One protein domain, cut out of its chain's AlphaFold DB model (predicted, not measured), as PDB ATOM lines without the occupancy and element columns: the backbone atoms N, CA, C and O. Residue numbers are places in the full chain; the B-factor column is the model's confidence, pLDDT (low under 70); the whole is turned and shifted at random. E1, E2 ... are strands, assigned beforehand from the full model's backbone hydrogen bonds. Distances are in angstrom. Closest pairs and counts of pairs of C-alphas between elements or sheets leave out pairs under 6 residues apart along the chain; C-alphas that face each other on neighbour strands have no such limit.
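Overview. This is residues 67 to 157 of the 178 residues of the protein "Hypothetical protein" of Rotaria sp. Silwood1 (UniProt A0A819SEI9). Little regular structure is here: a loose sandwich, the hairpin E1-E2 facing the antiparallel meander E3-E4-E5, each strand beside the one before, with residues 148 to 157 sticking out. The 91 printed residues hold five named strands, E1 to E5 in order, and no named helix; the class is all strand, with 33 residues in strands. The whole is loose, radius of gyration of the C-alphas 15.7 A, spanning 47 by 27 by 21 A.

Arrangement. Start at E1, residues 72 to 79, whose N 75 is 2.9 A from O 99 of antiparallel E2, residues 95 to 102. Next, N 117 of E3, residues 114 to 119, is 2.8 A from O 124 of inner strand E4, residues 122 to 127. N 125 is 2.9 A from O 135 of E5, residues 134 to 138. Between the sheets, the closest C-alphas of E2 and E5, Gly 97 and Ile 135, are 6.3 A apart.

Along the chain. Find C-alpha 72 at (12.669, -45.384, -17.014), where E1 begins its 22.0 A; E2 covers 22.5 A. E5 ends at C-alpha 138, (39.184, -34.821, -11.076).

Size, cuts and confidence. The printed part has no cut; links E1 to E2 and E2 to E3 are long. Residues 128 to 133 are among those under pLDDT 70.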
ATOM      1  N   HIS A  67      15.581 -53.100 -14.633       56.28
ATOM      2  CA  HIS A  67      14.270 -53.689 -14.853       56.28
ATOM      3  C   HIS A  67      13.602 -52.912 -15.995       56.28
ATOM      4  O   HIS A  67      13.376 -51.713 -15.855       56.28
ATOM      5  N   GLU A  68      13.280 -53.558 -17.118       54.34
ATOM      6  CA  GLU A  68      12.532 -52.907 -18.201       54.34
ATOM      7  C   GLU A  68      11.125 -52.525 -17.714       54.34
ATOM      8  O   GLU A  68      10.193 -53.330 -17.719       54.34
ATOM      9  N   THR A  69      10.953 -51.280 -17.279       59.22
ATOM     10  CA  THR A  69       9.635 -50.668 -17.096       59.22
ATOM     11  C   THR A  69       9.488 -49.521 -18.089       59.22
ATOM     12  O   THR A  69      10.457 -48.851 -18.433       59.22
ATOM     13  N   LYS A  70       8.263 -49.256 -18.566       59.59
ATOM     14  CA  LYS A  70       7.964 -48.167 -19.526       59.59
ATOM     15  C   LYS A  70       8.201 -46.749 -18.966       59.59
ATOM     16  O   LYS A  70       7.829 -45.776 -19.612       59.59
ATOM     17  N   GLN A  71       8.745 -46.643 -17.759       69.62
ATOM     18  CA  GLN A  71       8.821 -45.440 -16.934       69.62
ATOM     19  C   GLN A  71      10.263 -45.066 -16.574       69.62
ATOM     20  O   GLN A  71      10.469 -44.186 -15.746       69.62
ATOM     21  N   GLN A  72      11.257 -45.713 -17.190       72.69
ATOM     22  CA  GLN A  72      12.669 -45.384 -17.014       72.69
ATOM     23  C   GLN A  72      13.324 -45.112 -18.371       72.69
ATOM     24  O   GLN A  72      13.115 -45.854 -19.331       72.69
ATOM     25  N   GLN A  73      14.113 -44.040 -18.459       73.94
ATOM     26  CA  GLN A  73      14.847 -43.663 -19.668       73.94
ATOM     27  C   GLN A  73      16.329 -43.449 -19.354       73.94
ATOM     28  O   GLN A  73      16.672 -42.692 -18.447       73.94
ATOM     29  N   LEU A  74      17.215 -44.080 -20.136       70.88
ATOM     30  CA  LEU A  74      18.659 -43.875 -20.011       70.88
ATOM     31  C   LEU A  74      19.054 -42.522 -20.579       70.88
ATOM     32  O   LEU A  74      18.759 -42.230 -21.741       70.88
ATOM     33  N   VAL A  75      19.801 -41.743 -19.808       75.44
ATOM     34  CA  VAL A  75      20.439 -40.526 -20.305       75.44
ATOM     35  C   VAL A  75      21.904 -40.470 -19.898       75.44
ATOM     36  O   VAL A  75      22.326 -41.017 -18.880       75.44
ATOM     37  N   TRP A  76      22.699 -39.809 -20.729       78.19
ATOM     38  CA  TRP A  76      24.104 -39.558 -20.442       78.19
ATOM     39  C   TRP A  76      24.252 -38.251 -19.684       78.19
ATOM     40  O   TRP A  76      23.749 -37.216 -20.125       78.19
ATOM     41  N   ILE A  77      25.012 -38.290 -18.597       84.44
ATOM     42  CA  ILE A  77      25.539 -37.094 -17.951       84.44
ATOM     43  C   ILE A  77      27.035 -36.998 -18.197       84.44
ATOM     44  O   ILE A  77      27.755 -37.996 -18.274       84.44
ATOM     45  N   TYR A  78      27.494 -35.760 -18.328       86.12
ATOM     46  CA  TYR A  78      28.871 -35.446 -18.656       86.12
ATOM     47  C   TYR A  78      29.417 -34.459 -17.639       86.12
ATOM     48  O   TYR A  78      28.860 -33.382 -17.441       86.12
ATOM     49  N   ILE A  79      30.569 -34.785 -17.069       88.81
ATOM     50  CA  ILE A  79      31.412 -33.821 -16.378       88.81
ATOM     51  C   ILE A  79      32.383 -33.265 -17.418       88.81
ATOM     52  O   ILE A  79      33.395 -33.885 -17.772       88.81
ATOM     53  N   ASN A  80      32.043 -32.090 -17.955       88.25
ATOM     54  CA  ASN A  80      32.879 -31.412 -18.934       88.25
ATOM     55  C   ASN A  80      34.096 -30.779 -18.249       88.25
ATOM     56  O   ASN A  80      34.040 -29.678 -17.713       88.25
ATOM     57  N   ARG A  81      35.224 -31.484 -18.319       87.19
ATOM     58  CA  ARG A  81      36.510 -31.057 -17.754       87.19
ATOM     59  C   ARG A  81      37.521 -30.600 -18.809       87.19
ATOM     60  O   ARG A  81      38.712 -30.506 -18.512       87.19
ATOM     61  N   THR A  82      37.070 -30.330 -20.035       85.88
ATOM     62  CA  THR A  82      37.939 -29.948 -21.167       85.88
ATOM     63  C   THR A  82      38.739 -28.671 -20.903       85.88
ATOM     64  O   THR A  82      39.878 -28.560 -21.353       85.88
ATOM     65  N   LEU A  83      38.163 -27.745 -20.130       86.88
ATOM     66  CA  LEU A  83      38.763 -26.468 -19.732       86.88
ATOM     67  C   LEU A  83      39.293 -26.474 -18.294       86.88
ATOM     68  O   LEU A  83      39.689 -25.435 -17.781       86.88
ATOM     69  N   SER A  84      39.307 -27.637 -17.635       87.62
ATOM     70  CA  SER A  84      39.683 -27.714 -16.224       87.62
ATOM     71  C   SER A  84      41.155 -27.418 -15.966       87.62
ATOM     72  O   SER A  84      41.473 -27.182 -14.820       87.62
ATOM     73  N   GLN A  85      42.043 -27.454 -16.967       85.31
ATOM     74  CA  GLN A  85      43.468 -27.133 -16.812       85.31
ATOM     75  C   GLN A  85      44.124 -26.766 -18.148       85.31
ATOM     76  O   GLN A  85      43.676 -27.205 -19.214       85.31
ATOM     77  N   ARG A  86      45.236 -26.024 -18.101       85.69
ATOM     78  CA  ARG A  86      46.020 -25.635 -19.284       85.69
ATOM     79  C   ARG A  86      47.140 -26.614 -19.624       85.69
ATOM     80  O   ARG A  86      47.632 -26.569 -20.752       85.69
ATOM     81  N   ASN A  87      47.490 -27.542 -18.730       83.81
ATOM     82  CA  ASN A  87      48.495 -28.574 -18.998       83.81
ATOM     83  C   ASN A  87      48.146 -29.371 -20.285       83.81
ATOM     84  O   ASN A  87      47.049 -29.935 -20.379       83.81
ATOM     85  N   PRO A  88      49.030 -29.410 -21.301       81.94
ATOM     86  CA  PRO A  88      48.780 -30.140 -22.545       81.94
ATOM     87  C   PRO A  88      48.872 -31.664 -22.382       81.94
ATOM     88  O   PRO A  88      48.277 -32.389 -23.173       81.94
ATOM     89  N   GLY A  89      49.583 -32.159 -21.363       81.44
ATOM     90  CA  GLY A  89      49.733 -33.593 -21.094       81.44
ATOM     91  C   GLY A  89      48.570 -34.214 -20.319       81.44
ATOM     92  O   GLY A  89      48.545 -35.424 -20.110       81.44
ATOM     93  N   ALA A  90      47.608 -33.411 -19.869       78.00
ATOM     94  CA  ALA A  90      46.495 -33.908 -19.085       78.00
ATOM     95  C   ALA A  90      45.290 -34.295 -19.948       78.00
ATOM     96  O   ALA A  90      44.967 -33.633 -20.933       78.00
ATOM     97  N   SER A  91      44.579 -35.351 -19.543       78.38
ATOM     98  CA  SER A  91      43.381 -35.806 -20.253       78.38
ATOM     99  C   SER A  91      42.247 -34.777 -20.154       78.38
ATOM    100  O   SER A  91      41.730 -34.507 -19.065       78.38
ATOM    101  N   ARG A  92      41.830 -34.260 -21.316       80.75
ATOM    102  CA  ARG A  92      40.740 -33.282 -21.486       80.75
ATOM    103  C   ARG A  92      39.421 -33.915 -21.923       80.75
ATOM    104  O   ARG A  92      38.491 -33.200 -22.268       80.75
ATOM    105  N   VAL A  93      39.335 -35.241 -21.931       79.81
ATOM    106  CA  VAL A  93      38.112 -35.941 -22.334       79.81
ATOM    107  C   VAL A  93      37.023 -35.684 -21.279       79.81
ATOM    108  O   VAL A  93      37.327 -35.783 -20.083       79.81
ATOM    109  N   PRO A  94      35.783 -35.334 -21.674       83.19
ATOM    110  CA  PRO A  94      34.654 -35.311 -20.751       83.19
ATOM    111  C   PRO A  94      34.521 -36.661 -20.048       83.19
ATOM    112  O   PRO A  94      34.595 -37.705 -20.693       83.19
ATOM    113  N   HIS A  95      34.323 -36.648 -18.733       82.62
ATOM    114  CA  HIS A  95      33.993 -37.881 -18.028       82.62
ATOM    115  C   HIS A  95      32.489 -38.093 -18.157       82.62
ATOM    116  O   HIS A  95      31.724 -37.194 -17.814       82.62
ATOM    117  N   ALA A  96      32.069 -39.241 -18.674       79.31
ATOM    118  CA  ALA A  96      30.665 -39.546 -18.886       79.31
ATOM    119  C   ALA A  96      30.226 -40.714 -18.008       79.31
ATOM    120  O   ALA A  96      31.011 -41.613 -17.709       79.31
ATOM    121  N   GLY A  97      28.957 -40.703 -17.640       74.44
ATOM    122  CA  GLY A  97      28.277 -41.838 -17.046       74.44
ATOM    123  C   GLY A  97      26.810 -41.796 -17.429       74.44
ATOM    124  O   GLY A  97      26.301 -40.795 -17.935       74.44
ATOM    125  N   THR A  98      26.142 -42.913 -17.228       70.44
ATOM    126  CA  THR A  98      24.738 -43.071 -17.579       70.44
ATOM    127  C   THR A  98      23.898 -42.974 -16.322       70.44
ATOM    128  O   THR A  98      24.217 -43.667 -15.370       70.44
ATOM    129  N   ILE A  99      22.840 -42.172 -16.318       75.81
ATOM    130  CA  ILE A  99      21.845 -42.109 -15.241       75.81
ATOM    131  C   ILE A  99      20.461 -42.432 -15.799       75.81
ATOM    132  O   ILE A  99      20.240 -42.418 -17.013       75.81
ATOM    133  N   TRP A 100      19.527 -42.694 -14.899       72.56
ATOM    134  CA  TRP A 100      18.155 -43.011 -15.247       72.56
ATOM    135  C   TRP A 100      17.258 -41.830 -14.923       72.56
ATOM    136  O   TRP A 100      17.319 -41.283 -13.829       72.56
ATOM    137  N   LEU A 101      16.445 -41.438 -15.896       78.44
ATOM    138  CA  LEU A 101      15.285 -40.605 -15.647       78.44
ATOM    139  C   LEU A 101      14.123 -41.512 -15.277       78.44
ATOM    140  O   LEU A 101      13.861 -42.484 -15.992       78.44
ATOM    141  N   GLU A 102      13.417 -41.172 -14.209       76.25
ATOM    142  CA  GLU A 102      12.216 -41.888 -13.787       76.25
ATOM    143  C   GLU A 102      10.972 -41.057 -14.087       76.25
ATOM    144  O   GLU A 102      10.991 -39.831 -14.007       76.25
ATOM    145  N   SER A 103       9.881 -41.714 -14.463       78.19
ATOM    146  CA  SER A 103       8.586 -41.078 -14.692       78.19
ATOM    147  C   SER A 103       7.544 -41.733 -13.803       78.19
ATOM    148  O   SER A 103       7.147 -42.875 -14.029       78.19
ATOM    149  N   GLU A 104       7.037 -40.993 -12.821       70.06
ATOM    150  CA  GLU A 104       5.983 -41.487 -11.925       70.06
ATOM    151  C   GLU A 104       4.610 -41.590 -12.609       70.06
ATOM    152  O   GLU A 104       3.667 -42.161 -12.059       70.06
ATOM    153  N   SER A 105       4.457 -41.049 -13.822       67.38
ATOM    154  CA  SER A 105       3.173 -41.044 -14.518       67.38
ATOM    155  C   SER A 105       3.293 -41.303 -16.026       67.38
ATOM    156  O   SER A 105       4.383 -41.410 -16.583       67.38
ATOM    157  N   LEU A 106       2.154 -41.448 -16.706       64.81
ATOM    158  CA  LEU A 106       2.091 -41.600 -18.167       64.81
ATOM    159  C   LEU A 106       2.113 -40.250 -18.912       64.81
ATOM    160  O   LEU A 106       2.050 -40.234 -20.139       64.81
ATOM    161  N   ASN A 107       2.188 -39.118 -18.201       69.62
ATOM    162  CA  ASN A 107       2.181 -37.768 -18.783       69.62
ATOM    163  C   ASN A 107       3.532 -37.334 -19.392       69.62
ATOM    164  O   ASN A 107       3.666 -36.173 -19.773       69.62
ATOM    165  N   ASN A 108       4.509 -38.245 -19.492       71.81
ATOM    166  CA  ASN A 108       5.852 -37.979 -20.014       71.81
ATOM    167  C   ASN A 108       6.636 -36.923 -19.203       71.81
ATOM    168  O   ASN A 108       7.451 -36.187 -19.761       71.81
ATOM    169  N   GLN A 109       6.367 -36.830 -17.897       81.69
ATOM    170  CA  GLN A 109       7.140 -36.037 -16.947       81.69
ATOM    171  C   GLN A 109       8.244 -36.895 -16.337       81.69
ATOM    172  O   GLN A 109       7.970 -37.923 -15.729       81.69
ATOM    173  N   TRP A 110       9.478 -36.433 -16.477       83.50
ATOM    174  CA  TRP A 110      10.666 -37.162 -16.058       83.50
ATOM    175  C   TRP A 110      11.358 -36.425 -14.919       83.50
ATOM    176  O   TRP A 110      11.512 -35.203 -14.973       83.50
ATOM    177  N   PHE A 111      11.784 -37.174 -13.913       84.12
ATOM    178  CA  PHE A 111      12.429 -36.676 -12.713       84.12
ATOM    179  C   PHE A 111      13.889 -37.114 -12.682       84.12
ATOM    180  O   PHE A 111      14.257 -38.179 -13.183       84.12
ATOM    181  N   LEU A 112      14.715 -36.249 -12.103       84.50
ATOM    182  CA  LEU A 112      16.121 -36.498 -11.855       84.50
ATOM    183  C   LEU A 112      16.510 -35.827 -10.547       84.50
ATOM    184  O   LEU A 112      16.329 -34.620 -10.394       84.50
ATOM    185  N   GLU A 113      17.113 -36.601  -9.660       86.69
ATOM    186  CA  GLU A 113      17.733 -36.104  -8.445       86.69
ATOM    187  C   GLU A 113      19.209 -36.517  -8.424       86.69
ATOM    188  O   GLU A 113      19.569 -37.670  -8.685       86.69
ATOM    189  N   LEU A 114      20.078 -35.537  -8.172       88.69
ATOM    190  CA  LEU A 114      21.524 -35.706  -8.162       88.69
ATOM    191  C   LEU A 114      22.105 -35.128  -6.878       88.69
ATOM    192  O   LEU A 114      21.866 -33.966  -6.561       88.69
ATOM    193  N   ASN A 115      22.970 -35.902  -6.228       91.00
ATOM    194  CA  ASN A 115      23.873 -35.396  -5.203       91.00
ATOM    195  C   ASN A 115      25.249 -35.161  -5.827       91.00
ATOM    196  O   ASN A 115      25.867 -36.093  -6.346       91.00
ATOM    197  N   ILE A 116      25.729 -33.918  -5.782       92.00
ATOM    198  CA  ILE A 116      27.029 -33.526  -6.333       92.00
ATOM    199  C   ILE A 116      27.927 -33.061  -5.190       92.00
ATOM    200  O   ILE A 116      27.645 -32.055  -4.541       92.00
ATOM    201  N   PHE A 117      29.028 -33.774  -4.977       92.25
ATOM    202  CA  PHE A 117      30.056 -33.423  -4.005       92.25
ATOM    203  C   PHE A 117      31.259 -32.839  -4.731       92.25
ATOM    204  O   PHE A 117      31.757 -33.411  -5.703       92.25
ATOM    205  N   ILE A 118      31.719 -31.687  -4.252       92.44
ATOM    206  CA  ILE A 118      32.897 -30.997  -4.768       92.44
ATOM    207  C   ILE A 118      33.863 -30.826  -3.600       92.44
ATOM    208  O   ILE A 118      33.586 -30.076  -2.667       92.44
ATOM    209  N   ASP A 119      34.993 -31.526  -3.662       91.56
ATOM    210  CA  ASP A 119      36.080 -31.430  -2.686       91.56
ATOM    211  C   ASP A 119      37.375 -31.054  -3.407       91.56
ATOM    212  O   ASP A 119      38.085 -31.902  -3.958       91.56
ATOM    213  N   HIS A 120      37.662 -29.751  -3.433       89.44
ATOM    214  CA  HIS A 120      38.799 -29.147  -4.128       89.44
ATOM    215  C   HIS A 120      38.925 -29.611  -5.591       89.44
ATOM    216  O   HIS A 120      38.345 -29.025  -6.499       89.44
ATOM    217  N   SER A 121      39.705 -30.671  -5.826       90.00
ATOM    218  CA  SER A 121      39.990 -31.228  -7.153       90.00
ATOM    219  C   SER A 121      39.140 -32.444  -7.508       90.00
ATOM    220  O   SER A 121      39.337 -33.015  -8.578       90.00
ATOM    221  N   VAL A 122      38.245 -32.884  -6.626       91.00
ATOM    222  CA  VAL A 122      37.412 -34.075  -6.799       91.00
ATOM    223  C   VAL A 122      35.963 -33.651  -6.995       91.00
ATOM    224  O   VAL A 122      35.440 -32.840  -6.236       91.00
ATOM    225  N   ILE A 123      35.327 -34.210  -8.024       91.88
ATOM    226  CA  ILE A 123      33.884 -34.111  -8.240       91.88
ATOM    227  C   ILE A 123      33.315 -35.521  -8.218       91.88
ATOM    228  O   ILE A 123      33.767 -36.376  -8.989       91.88
ATOM    229  N   GLU A 124      32.309 -35.732  -7.379       90.31
ATOM    230  CA  GLU A 124      31.552 -36.975  -7.294       90.31
ATOM    231  C   GLU A 124      30.067 -36.686  -7.509       90.31
ATOM    232  O   GLU A 124      29.479 -35.858  -6.819       90.31
ATOM    233  N   VAL A 125      29.464 -37.351  -8.490       89.94
ATOM    234  CA  VAL A 125      28.043 -37.214  -8.825       89.94
ATOM    235  C   VAL A 125      27.354 -38.538  -8.554       89.94
ATOM    236  O   VAL A 125      27.761 -39.558  -9.113       89.94
ATOM    237  N   PHE A 126      26.304 -38.509  -7.741       85.38
ATOM    238  CA  PHE A 126      25.510 -39.669  -7.362       85.38
ATOM    239  C   PHE A 126      24.059 -39.482  -7.789       85.38
ATOM    240  O   PHE A 126      23.450 -38.446  -7.527       85.38
ATOM    241  N   GLU A 127      23.506 -40.510  -8.417       80.88
ATOM    242  CA  GLU A 127      22.070 -40.646  -8.654       80.88
ATOM    243  C   GLU A 127      21.407 -41.190  -7.376       80.88
ATOM    244  O   GLU A 127      21.852 -42.200  -6.824       80.88
ATOM    245  N   THR A 128      20.401 -40.484  -6.854       68.19
ATOM    246  CA  THR A 128      19.883 -40.723  -5.494       68.19
ATOM    247  C   THR A 128      18.697 -41.682  -5.437       68.19
ATOM    248  O   THR A 128      18.486 -42.314  -4.403       68.19
ATOM    249  N   GLN A 129      17.964 -41.851  -6.540       59.19
ATOM    250  CA  GLN A 129      16.757 -42.681  -6.621       59.19
ATOM    251  C   GLN A 129      17.074 -44.187  -6.699       59.19
ATOM    252  O   GLN A 129      16.202 -45.030  -6.483       59.19
ATOM    253  N   GLY A 130      18.340 -44.566  -6.879       51.31
ATOM    254  CA  GLY A 130      18.766 -45.955  -6.746       51.31
ATOM    255  C   GLY A 130      20.192 -46.187  -6.255       51.31
ATOM    256  O   GLY A 130      20.562 -47.351  -6.093       51.31
ATOM    257  N   GLY A 131      21.010 -45.143  -6.059       52.84
ATOM    258  CA  GLY A 131      22.431 -45.296  -5.720       52.84
ATOM    259  C   GLY A 131      23.202 -46.116  -6.763       52.84
ATOM    260  O   GLY A 131      24.224 -46.732  -6.451       52.84
ATOM    261  N   ARG A 132      22.679 -46.197  -7.995       58.12
ATOM    262  CA  ARG A 132      23.123 -47.164  -9.013       58.12
ATOM    263  C   ARG A 132      24.348 -46.672  -9.769       58.12
ATOM    264  O   ARG A 132      25.036 -47.470 -10.403       58.12
ATOM    265  N   VAL A 133      24.588 -45.361  -9.736       66.50
ATOM    266  CA  VAL A 133      25.594 -44.685 -10.550       66.50
ATOM    267  C   VAL A 133      26.317 -43.651  -9.703       66.50
ATOM    268  O   VAL A 133      25.701 -42.752  -9.133       66.50
ATOM    269  N   ALA A 134      27.641 -43.776  -9.679       72.88
ATOM    270  CA  ALA A 134      28.552 -42.778  -9.149       72.88
ATOM    271  C   ALA A 134      29.569 -42.416 -10.238       72.88
ATOM    272  O   ALA A 134      30.251 -43.297 -10.766       72.88
ATOM    273  N   ILE A 135      29.681 -41.131 -10.571       83.44
ATOM    274  CA  ILE A 135      30.758 -40.616 -11.421       83.44
ATOM    275  C   ILE A 135      31.734 -39.876 -10.529       83.44
ATOM    276  O   ILE A 135      31.397 -38.820 -10.006       83.44
ATOM    277  N   ALA A 136      32.948 -40.402 -10.402       87.12
ATOM    278  CA  ALA A 136      34.039 -39.739  -9.703       87.12
ATOM    279  C   ALA A 136      35.115 -39.315 -10.708       87.12
ATOM    280  O   ALA A 136      35.640 -40.123 -11.478       87.12
ATOM    281  N   THR A 137      35.464 -38.032 -10.714       86.94
ATOM    282  CA  THR A 137      36.509 -37.485 -11.586       86.94
ATOM    283  C   THR A 137      37.292 -36.389 -10.881       86.94
ATOM    284  O   THR A 137      36.932 -35.927  -9.801       86.94
ATOM    285  N   ARG A 138      38.381 -35.955 -11.524       88.31
ATOM    286  CA  ARG A 138      39.184 -34.821 -11.076       88.31
ATOM    287  C   ARG A 138      39.096 -33.626 -12.016       88.31
ATOM    288  O   ARG A 138      39.001 -33.806 -13.234       88.31
ATOM    289  N   VAL A 139      39.183 -32.434 -11.434       90.38
ATOM    290  CA  VAL A 139      39.298 -31.126 -12.097       90.38
ATOM    291  C   VAL A 139      40.406 -30.310 -11.424       90.38
ATOM    292  O   VAL A 139      40.707 -30.537 -10.257       90.38
ATOM    293  N   TYR A 140      41.039 -29.386 -12.152       89.44
ATOM    294  CA  TYR A 140      42.190 -28.619 -11.646       89.44
ATOM    295  C   TYR A 140      42.147 -27.143 -12.070       89.44
ATOM    296  O   TYR A 140      43.086 -26.681 -12.724       89.44
ATOM    297  N   PRO A 141      41.052 -26.420 -11.770       87.88
ATOM    298  CA  PRO A 141      40.883 -25.049 -12.238       87.88
ATOM    299  C   PRO A 141      42.076 -24.171 -11.833       87.88
ATOM    300  O   PRO A 141      42.546 -24.222 -10.700       87.88
ATOM    301  N   GLU A 142      42.570 -23.369 -12.776       87.12
ATOM    302  CA  GLU A 142      43.743 -22.500 -12.576       87.12
ATOM    303  C   GLU A 142      43.363 -21.022 -12.386       87.12
ATOM    304  O   GLU A 142      44.224 -20.182 -12.123       87.12
ATOM    305  N   GLU A 143      42.087 -20.686 -12.568       85.00
ATOM    306  CA  GLU A 143      41.563 -19.335 -12.370       85.00
ATOM    307  C   GLU A 143      41.241 -19.126 -10.889       85.00
ATOM    308  O   GLU A 143      40.512 -19.917 -10.294       85.00
ATOM    309  N   GLY A 144      41.726 -18.031 -10.297       83.69
ATOM    310  CA  GLY A 144      41.490 -17.725  -8.879       83.69
ATOM    311  C   GLY A 144      40.031 -17.414  -8.519       83.69
ATOM    312  O   GLY A 144      39.726 -17.222  -7.353       83.69
ATOM    313  N   THR A 145      39.132 -17.334  -9.502       83.69
ATOM    314  CA  THR A 145      37.690 -17.081  -9.321       83.69
ATOM    315  C   THR A 145      36.837 -18.345  -9.459       83.69
ATOM    316  O   THR A 145      35.608 -18.272  -9.360       83.69
ATOM    317  N   ALA A 146      37.459 -19.507  -9.684       84.19
ATOM    318  CA  ALA A 146      36.794 -20.792  -9.897       84.19
ATOM    319  C   ALA A 146      36.270 -21.435  -8.593       84.19
ATOM    320  O   ALA A 146      36.441 -22.629  -8.365       84.19
ATOM    321  N   GLU A 147      35.628 -20.636  -7.744       84.75
ATOM    322  CA  GLU A 147      35.092 -21.031  -6.431       84.75
ATOM    323  C   GLU A 147      33.553 -21.023  -6.398       84.75
ATOM    324  O   GLU A 147      32.936 -21.323  -5.380       84.75
ATOM    325  N   ASN A 148      32.918 -20.659  -7.516       86.88
ATOM    326  CA  ASN A 148      31.480 -20.424  -7.596       86.88
ATOM    327  C   ASN A 148      30.746 -21.570  -8.304       86.88
ATOM    328  O   ASN A 148      31.274 -22.186  -9.232       86.88
ATOM    329  N   LEU A 149      29.488 -21.790  -7.914       88.00
ATOM    330  CA  LEU A 149      28.556 -22.698  -8.581       88.00
ATOM    331  C   LEU A 149      27.510 -21.895  -9.358       88.00
ATOM    332  O   LEU A 149      27.007 -20.881  -8.877       88.00
ATOM    333  N   ALA A 150      27.144 -22.380 -10.541       88.94
ATOM    334  CA  ALA A 150      26.030 -21.839 -11.302       88.94
ATOM    335  C   ALA A 150      25.313 -22.939 -12.091       88.94
ATOM    336  O   ALA A 150      25.916 -23.940 -12.482       88.94
ATOM    337  N   VAL A 151      24.017 -22.729 -12.328       90.00
ATOM    338  CA  VAL A 151      23.152 -23.635 -13.088       90.00
ATOM    339  C   VAL A 151      22.718 -22.935 -14.368       90.00
ATOM    340  O   VAL A 151      22.246 -21.798 -14.333       90.00
ATOM    341  N   TYR A 152      22.876 -23.613 -15.504       86.88
ATOM    342  CA  TYR A 152      22.565 -23.064 -16.821       86.88
ATOM    343  C   TYR A 152      21.785 -24.065 -17.668       86.88
ATOM    344  O   TYR A 152      22.012 -25.272 -17.595       86.88
ATOM    345  N   VAL A 153      20.919 -23.546 -18.538       84.31
ATOM    346  CA  VAL A 153      20.210 -24.319 -19.563       84.31
ATOM    347  C   VAL A 153      20.765 -23.911 -20.928       84.31
ATOM    348  O   VAL A 153      20.527 -22.797 -21.388       84.31
ATOM    349  N   ASN A 154      21.539 -24.796 -21.565       76.56
ATOM    350  CA  ASN A 154      22.268 -24.500 -22.812       76.56
ATOM    351  C   ASN A 154      21.355 -24.375 -24.049       76.56
ATOM    352  O   ASN A 154      21.698 -23.730 -25.034       76.56
ATOM    353  N   SER A 155      20.175 -24.984 -24.006       72.25
ATOM    354  CA  SER A 155      19.172 -24.888 -25.063       72.25
ATOM    355  C   SER A 155      17.805 -25.064 -24.430       72.25
ATOM    356  O   SER A 155      17.499 -26.133 -23.897       72.25
ATOM    357  N   GLY A 156      17.023 -23.985 -24.431       61.94
ATOM    358  CA  GLY A 156      15.680 -23.991 -23.880       61.94
ATOM    359  C   GLY A 156      14.791 -25.001 -24.615       61.94
ATOM    360  O   GLY A 156      14.991 -25.231 -25.812       61.94
ATOM    361  N   PRO A 157      13.832 -25.619 -23.916       66.81
ATOM    362  CA  PRO A 157      12.875 -26.520 -24.537       66.81
ATOM    363  C   PRO A 157      12.144 -25.888 -25.735       66.81
ATOM    364  O   PRO A 157      11.962 -24.671 -25.807       66.81
TER     365      PRO A 157